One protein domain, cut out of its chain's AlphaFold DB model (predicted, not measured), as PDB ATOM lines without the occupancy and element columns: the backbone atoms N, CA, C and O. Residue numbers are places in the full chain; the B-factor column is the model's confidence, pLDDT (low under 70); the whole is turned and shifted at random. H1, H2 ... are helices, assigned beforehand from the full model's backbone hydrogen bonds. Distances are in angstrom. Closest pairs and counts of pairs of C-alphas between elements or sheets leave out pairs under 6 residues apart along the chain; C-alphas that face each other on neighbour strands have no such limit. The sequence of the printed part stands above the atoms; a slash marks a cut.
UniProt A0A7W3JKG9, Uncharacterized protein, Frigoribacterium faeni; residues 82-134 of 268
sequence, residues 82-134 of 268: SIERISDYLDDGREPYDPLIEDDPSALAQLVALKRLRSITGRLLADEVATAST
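AT A GLANCE: This is residues 82 to 134 of the 268 residues of an uncharacterized protein of Frigoribacterium faeni (UniProt A0A7W3JKG9). A short helix, H1, packs at a slant on the first half of one long helix, H3, with the tiny H2 at the corner where H3 begins. Residues 119 to 134 stick out as an arm that makes much of the length. The printed part has 53 residues with three named helices, H1, H2, H3 in chain order, and no named strand: all helix. It is loose, radius of gyration of the C-alphas 13.8 A, spanning 42 by 19 by 14 A.

IN THESE COORDINATES: H1, residues 83 to 91, begins at C-alpha 83 (0.520, -8.138, -34.187) and measures 12.3 A. H2 is residues 99 to 102, 4.9 A. H3, residues 105 to 130, measures 37.5 A and ends at C-alpha 130 (4.570, -38.288, -27.953).

HOW THE PARTS SIT: H1 touches H3, at its residues 107 to 115 alone; the closest C-alphas, of Ile 86 and Leu 111, are 6.3 A apart. They run the same way at a steep tilt of 59 degrees. H2 and H3 touch only at the corner, closest C-alphas Ile 101 and Ala 107, 5.1 A. H1 and H2 are close but not clearly touching, closest C-alphas Ile 86 and Ile 101, 7.1 A. In H1 and H3 every O i to N i+4 pair is within hydrogen-bond range; H2 is too short for one.

THE WHOLE: The C-alphas of Pro 99 and Ser 133, the two farthest apart, are 42.8 A apart. The printed part has no cut and no long link. Residues 123 to 134 have pLDDT under 70.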
ATOM      1  N   SER A  82       1.621  -3.463 -34.957       85.44
ATOM      2  CA  SER A  82       0.871  -4.584 -35.526       85.44
ATOM      3  C   SER A  82       1.271  -5.914 -34.890       85.44
ATOM      4  O   SER A  82       2.428  -6.138 -34.517       85.44
ATOM      5  N   ILE A  83       0.310  -6.828 -34.800       80.44
ATOM      6  CA  ILE A  83       0.520  -8.138 -34.187       80.44
ATOM      7  C   ILE A  83       1.549  -8.974 -34.960       80.44
ATOM      8  O   ILE A  83       2.334  -9.696 -34.347       80.44
ATOM      9  N   GLU A  84       1.602  -8.829 -36.287       82.69
ATOM     10  CA  GLU A  84       2.582  -9.482 -37.159       82.69
ATOM     11  C   GLU A  84       3.998  -9.064 -36.771       82.69
ATOM     12  O   GLU A  84       4.859  -9.914 -36.564       82.69
ATOM     13  N   ARG A  85       4.221  -7.764 -36.553       86.12
ATOM     14  CA  ARG A  85       5.529  -7.245 -36.152       86.12
ATOM     15  C   ARG A  85       5.934  -7.720 -34.756       86.12
ATOM     16  O   ARG A  85       7.107  -8.003 -34.531       86.12
ATOM     17  N   ILE A  86       4.985  -7.825 -33.821       89.12
ATOM     18  CA  ILE A  86       5.248  -8.377 -32.480       89.12
ATOM     19  C   ILE A  86       5.576  -9.875 -32.569       89.12
ATOM     20  O   ILE A  86       6.445 -10.356 -31.840       89.12
ATOM     21  N   SER A  87       4.910 -10.614 -33.462       87.62
ATOM     22  CA  SER A  87       5.206 -12.025 -33.725       87.62
ATOM     23  C   SER A  87       6.607 -12.206 -34.305       87.62
ATOM     24  O   SER A  87       7.370 -12.996 -33.753       87.62
ATOM     25  N   ASP A  88       6.960 -11.445 -35.342       87.62
ATOM     26  CA  ASP A  88       8.286 -11.480 -35.971       87.62
ATOM     27  C   ASP A  88       9.384 -11.144 -34.950       87.62
ATOM     28  O   ASP A  88      10.369 -11.864 -34.812       87.62
ATOM     29  N   TYR A  89       9.165 -10.114 -34.130       92.00
ATOM     30  CA  TYR A  89      10.091  -9.739 -33.063       92.00
ATOM     31  C   TYR A  89      10.281 -10.843 -32.009       92.00
ATOM     32  O   TYR A  89      11.380 -11.045 -31.480       92.00
ATOM     33  N   LEU A  90       9.215 -11.580 -31.691       90.31
ATOM     34  CA  LEU A  90       9.279 -12.730 -30.793       90.31
ATOM     35  C   LEU A  90       9.991 -13.933 -31.439       90.31
ATOM     36  O   LEU A  90      10.671 -14.670 -30.722       90.31
ATOM     37  N   ASP A  91       9.851 -14.132 -32.755       87.75
ATOM     38  CA  ASP A  91      10.579 -15.147 -33.534       87.75
ATOM     39  C   ASP A  91      12.081 -14.868 -33.596       87.75
ATOM     40  O   ASP A  91      12.883 -15.787 -33.420       87.75
ATOM     41  N   ASP A  92      12.456 -13.597 -33.713       90.06
ATOM     42  CA  ASP A  92      13.845 -13.133 -33.693       90.06
ATOM     43  C   ASP A  92      14.470 -13.158 -32.281       90.06
ATOM     44  O   ASP A  92      15.579 -12.676 -32.053       90.06
ATOM     45  N   GLY A  93      13.770 -13.724 -31.291       89.69
ATOM     46  CA  GLY A  93      14.275 -13.859 -29.926       89.69
ATOM     47  C   GLY A  93      14.345 -12.537 -29.162       89.69
ATOM     48  O   GLY A  93      15.010 -12.472 -28.129       89.69
ATOM     49  N   ARG A  94      13.619 -11.512 -29.631       90.44
ATOM     50  CA  ARG A  94      13.659 -10.127 -29.136       90.44
ATOM     51  C   ARG A  94      14.992  -9.420 -29.400       90.44
ATOM     52  O   ARG A  94      15.335  -8.461 -28.701       90.44
ATOM     53  N   GLU A  95      15.737  -9.863 -30.411       87.00
ATOM     54  CA  GLU A  95      17.007  -9.261 -30.809       87.00
ATOM     55  C   GLU A  95      16.962  -8.733 -32.251       87.00
ATOM     56  O   GLU A  95      16.603  -9.471 -33.163       87.00
ATOM     57  N   PRO A  96      17.387  -7.477 -32.497       87.94
ATOM     58  CA  PRO A  96      17.821  -6.460 -31.531       87.94
ATOM     59  C   PRO A  96      16.640  -5.785 -30.811       87.94
ATOM     60  O   PRO A  96      15.537  -5.764 -31.333       87.94
ATOM     61  N   TYR A  97      16.885  -5.177 -29.645       90.81
ATOM     62  CA  TYR A  97      15.882  -4.423 -28.870       90.81
ATOM     63  C   TYR A  97      15.060  -3.444 -29.735       90.81
ATOM     64  O   TYR A  97      15.645  -2.561 -30.372       90.81
ATOM     65  N   ASP A  98      13.725  -3.568 -29.713       90.31
ATOM     66  CA  ASP A  98      12.803  -2.646 -30.397       90.31
ATOM     67  C   ASP A  98      12.056  -1.764 -29.369       90.31
ATOM     68  O   ASP A  98      11.137  -2.249 -28.703       90.31
ATOM     69  N   PRO A  99      12.397  -0.464 -29.235       87.50
ATOM     70  CA  PRO A  99      11.756   0.434 -28.269       87.50
ATOM     71  C   PRO A  99      10.256   0.626 -28.517       87.50
ATOM     72  O   PRO A  99       9.523   0.935 -27.586       87.50
ATOM     73  N   LEU A 100       9.766   0.430 -29.748       85.19
ATOM     74  CA  LEU A 100       8.335   0.571 -30.040       85.19
ATOM     75  C   LEU A 100       7.503  -0.573 -29.445       85.19
ATOM     76  O   LEU A 100       6.301  -0.413 -29.267       85.19
ATOM     77  N   ILE A 101       8.134  -1.711 -29.142       88.62
ATOM     78  CA  ILE A 101       7.490  -2.882 -28.534       88.62
ATOM     79  C   ILE A 101       7.809  -2.960 -27.040       88.62
ATOM     80  O   ILE A 101       6.943  -3.288 -26.234       88.62
ATOM     81  N   GLU A 102       9.056  -2.681 -26.672       90.81
ATOM     82  CA  GLU A 102       9.568  -2.870 -25.314       90.81
ATOM     83  C   GLU A 102       9.184  -1.739 -24.349       90.81
ATOM     84  O   GLU A 102       9.043  -1.992 -23.154       90.81
ATOM     85  N   ASP A 103       8.980  -0.512 -24.847       87.44
ATOM     86  CA  ASP A 103       8.608   0.643 -24.016       87.44
ATOM     87  C   ASP A 103       7.091   0.933 -24.024       87.44
ATOM     88  O   ASP A 103       6.623   1.772 -23.249       87.44
ATOM     89  N   ASP A 104       6.306   0.236 -24.857       86.50
ATOM     90  CA  ASP A 104       4.845   0.369 -24.917       86.50
ATOM     91  C   ASP A 104       4.130  -0.721 -24.086       86.50
ATOM     92  O   ASP A 104       4.212  -1.911 -24.408       86.50
ATOM     93  N   PRO A 105       3.357  -0.354 -23.043       81.12
ATOM     94  CA  PRO A 105       2.601  -1.315 -22.243       81.12
ATOM     95  C   PRO A 105       1.613  -2.173 -23.046       81.12
ATOM     96  O   PRO A 105       1.382  -3.328 -22.679       81.12
ATOM     97  N   SER A 106       1.020  -1.634 -24.119       77.50
ATOM     98  CA  SER A 106       0.066  -2.378 -24.952       77.50
ATOM     99  C   SER A 106       0.773  -3.463 -25.769       77.50
ATOM    100  O   SER A 106       0.371  -4.630 -25.732       77.50
ATOM    101  N   ALA A 107       1.875  -3.119 -26.436       83.44
ATOM    102  CA  ALA A 107       2.715  -4.061 -27.166       83.44
ATOM    103  C   ALA A 107       3.340  -5.123 -26.245       83.44
ATOM    104  O   ALA A 107       3.352  -6.306 -26.594       83.44
ATOM    105  N   LEU A 108       3.762  -4.757 -25.028       85.81
ATOM    106  CA  LEU A 108       4.240  -5.716 -24.026       85.81
ATOM    107  C   LEU A 108       3.154  -6.718 -23.606       85.81
ATOM    108  O   LEU A 108       3.430  -7.916 -23.493       85.81
ATOM    109  N   ALA A 109       1.916  -6.262 -23.393       75.81
ATOM    110  CA  ALA A 109       0.802  -7.148 -23.055       75.81
ATOM    111  C   ALA A 109       0.514  -8.151 -24.187       75.81
ATOM    112  O   ALA A 109       0.314  -9.344 -23.932       75.81
ATOM    113  N   GLN A 110       0.566  -7.692 -25.439       83.62
ATOM    114  CA  GLN A 110       0.413  -8.537 -26.627       83.62
ATOM    115  C   GLN A 110       1.568  -9.541 -26.772       83.62
ATOM    116  O   GLN A 110       1.332 -10.721 -27.036       83.62
ATOM    117  N   LEU A 111       2.808  -9.119 -26.509       88.25
ATOM    118  CA  LEU A 111       3.991  -9.984 -26.523       88.25
ATOM    119  C   LEU A 111       3.894 -11.094 -25.465       88.25
ATOM    120  O   LEU A 111       4.188 -12.258 -25.749       88.25
ATOM    121  N   VAL A 112       3.429 -10.770 -24.254       84.69
ATOM    122  CA  VAL A 112       3.185 -11.757 -23.187       84.69
ATOM    123  C   VAL A 112       2.104 -12.758 -23.600       84.69
ATOM    124  O   VAL A 112       2.279 -13.964 -23.398       84.69
ATOM    125  N   ALA A 113       1.015 -12.287 -24.213       77.50
ATOM    126  CA  ALA A 113      -0.051 -13.149 -24.711       77.50
ATOM    127  C   ALA A 113       0.451 -14.110 -25.808       77.50
ATOM    128  O   ALA A 113       0.233 -15.321 -25.705       77.50
ATOM    129  N   LEU A 114       1.197 -13.604 -26.797       83.69
ATOM    130  CA  LEU A 114       1.801 -14.405 -27.868       83.69
ATOM    131  C   LEU A 114       2.804 -15.435 -27.330       83.69
ATOM    132  O   LEU A 114       2.773 -16.603 -27.723       83.69
ATOM    133  N   LYS A 115       3.658 -15.045 -26.377       84.62
ATOM    134  CA  LYS A 115       4.613 -15.959 -25.734       84.62
ATOM    135  C   LYS A 115       3.905 -17.078 -24.969       84.62
ATOM    136  O   LYS A 115       4.322 -18.236 -25.043       84.62
ATOM    137  N   ARG A 116       2.823 -16.756 -24.253       76.12
ATOM    138  CA  ARG A 116       2.006 -17.748 -23.540       76.12
ATOM    139  C   ARG A 116       1.343 -18.719 -24.514       76.12
ATOM    140  O   ARG A 116       1.399 -19.922 -24.271       76.12
ATOM    141  N   LEU A 117       0.784 -18.219 -25.616       78.50
ATOM    142  CA  LEU A 117       0.189 -19.051 -26.661       78.50
ATOM    143  C   LEU A 117       1.218 -20.024 -27.246       78.50
ATOM    144  O   LEU A 117       0.980 -21.225 -27.242       78.50
ATOM    145  N   ARG A 118       2.397 -19.536 -27.649       81.50
ATOM    146  CA  ARG A 118       3.474 -20.389 -28.184       81.50
ATOM    147  C   ARG A 118       3.958 -21.437 -27.188       81.50
ATOM    148  O   ARG A 118       4.230 -22.563 -27.583       81.50
ATOM    149  N   SER A 119       4.033 -21.099 -25.900       76.50
ATOM    150  CA  SER A 119       4.373 -22.058 -24.841       76.50
ATOM    151  C   SER A 119       3.309 -23.153 -24.690       76.50
ATOM    152  O   SER A 119       3.637 -24.330 -24.553       76.50
ATOM    153  N   ILE A 120       2.023 -22.796 -24.751       77.44
ATOM    154  CA  ILE A 120       0.924 -23.769 -24.712       77.44
ATOM    155  C   ILE A 120       0.959 -24.651 -25.961       77.44
ATOM    156  O   ILE A 120       1.013 -25.868 -25.817       77.44
ATOM    157  N   THR A 121       1.013 -24.061 -27.156       71.44
ATOM    158  CA  THR A 121       1.098 -24.800 -28.422       71.44
ATOM    159  C   THR A 121       2.326 -25.701 -28.457       71.44
ATOM    160  O   THR A 121       2.209 -26.846 -28.860       71.44
ATOM    161  N   GLY A 122       3.484 -25.237 -27.978       72.25
ATOM    162  CA  GLY A 122       4.704 -26.041 -27.903       72.25
ATOM    163  C   GLY A 122       4.573 -27.244 -26.969       72.25
ATOM    164  O   GLY A 122       5.036 -28.326 -27.313       72.25
ATOM    165  N   ARG A 123       3.898 -27.090 -25.821       69.50
ATOM    166  CA  ARG A 123       3.605 -28.214 -24.916       69.50
ATOM    167  C   ARG A 123       2.607 -29.193 -25.525       69.50
ATOM    168  O   ARG A 123       2.833 -30.388 -25.426       69.50
ATOM    169  N   LEU A 124       1.558 -28.696 -26.182       64.38
ATOM    170  CA  LEU A 124       0.570 -29.537 -26.863       64.38
ATOM    171  C   LEU A 124       1.188 -30.300 -28.036       64.38
ATOM    172  O   LEU A 124       0.930 -31.485 -28.174       64.38
ATOM    173  N   LEU A 125       2.057 -29.663 -28.827       65.00
ATOM    174  CA  LEU A 125       2.780 -30.332 -29.910       65.00
ATOM    175  C   LEU A 125       3.791 -31.348 -29.373       65.00
ATOM    176  O   LEU A 125       3.948 -32.411 -29.959       65.00
ATOM    177  N   ALA A 126       4.482 -31.044 -28.269       64.88
ATOM    178  CA  ALA A 126       5.381 -32.000 -27.626       64.88
ATOM    179  C   ALA A 126       4.619 -33.236 -27.110       64.88
ATOM    180  O   ALA A 126       5.106 -34.355 -27.254       64.88
ATOM    181  N   ASP A 127       3.410 -33.033 -26.584       52.03
ATOM    182  CA  ASP A 127       2.504 -34.080 -26.101       52.03
ATOM    183  C   ASP A 127       1.857 -34.870 -27.263       52.03
ATOM    184  O   ASP A 127       1.789 -36.097 -27.241       52.03
ATOM    185  N   GLU A 128       1.485 -34.209 -28.364       46.69
ATOM    186  CA  GLU A 128       0.975 -34.841 -29.594       46.69
ATOM    187  C   GLU A 128       2.043 -35.641 -30.343       46.69
ATOM    188  O   GLU A 128       1.754 -36.716 -30.872       46.69
ATOM    189  N   VAL A 129       3.286 -35.154 -30.383       54.31
ATOM    190  CA  VAL A 129       4.423 -35.889 -30.960       54.31
ATOM    191  C   VAL A 129       4.735 -37.138 -30.130       54.31
ATOM    192  O   VAL A 129       5.144 -38.151 -30.699       54.31
ATOM    193  N   ALA A 130       4.479 -37.112 -28.817       53.50
ATOM    194  CA  ALA A 130       4.570 -38.288 -27.953       53.50
ATOM    195  C   ALA A 130       3.397 -39.276 -28.140       53.50
ATOM    196  O   ALA A 130       3.565 -40.470 -27.889       53.50
ATOM    197  N   THR A 131       2.240 -38.814 -28.634       51.09
ATOM    198  CA  THR A 131       0.968 -39.564 -28.572       51.09
ATOM    199  C   THR A 131       0.228 -39.678 -29.911       51.09
ATOM    200  O   THR A 131      -0.987 -39.845 -29.930       51.09
ATOM    201  N   ALA A 132       0.934 -39.569 -31.040       45.88
ATOM    202  CA  ALA A 132       0.365 -39.415 -32.384       45.88
ATOM    203  C   ALA A 132      -1.000 -40.107 -32.628       45.88
ATOM    204  O   ALA A 132      -1.045 -41.315 -32.852       45.88
ATOM    205  N   SER A 133      -2.092 -39.325 -32.673       41.19
ATOM    206  CA  SER A 133      -3.101 -39.316 -33.752       41.19
ATOM    207  C   SER A 133      -4.267 -38.359 -33.440       41.19
ATOM    208  O   SER A 133      -5.203 -38.712 -32.731       41.19
ATOM    209  N   THR A 134      -4.223 -37.152 -34.004       47.72
ATOM    210  CA  THR A 134      -5.260 -36.534 -34.860       47.72
ATOM    211  C   THR A 134      -5.168 -35.015 -34.746       47.72
ATOM    212  O   THR A 134      -5.014 -34.490 -33.652       47.72
TER     213      THR A 134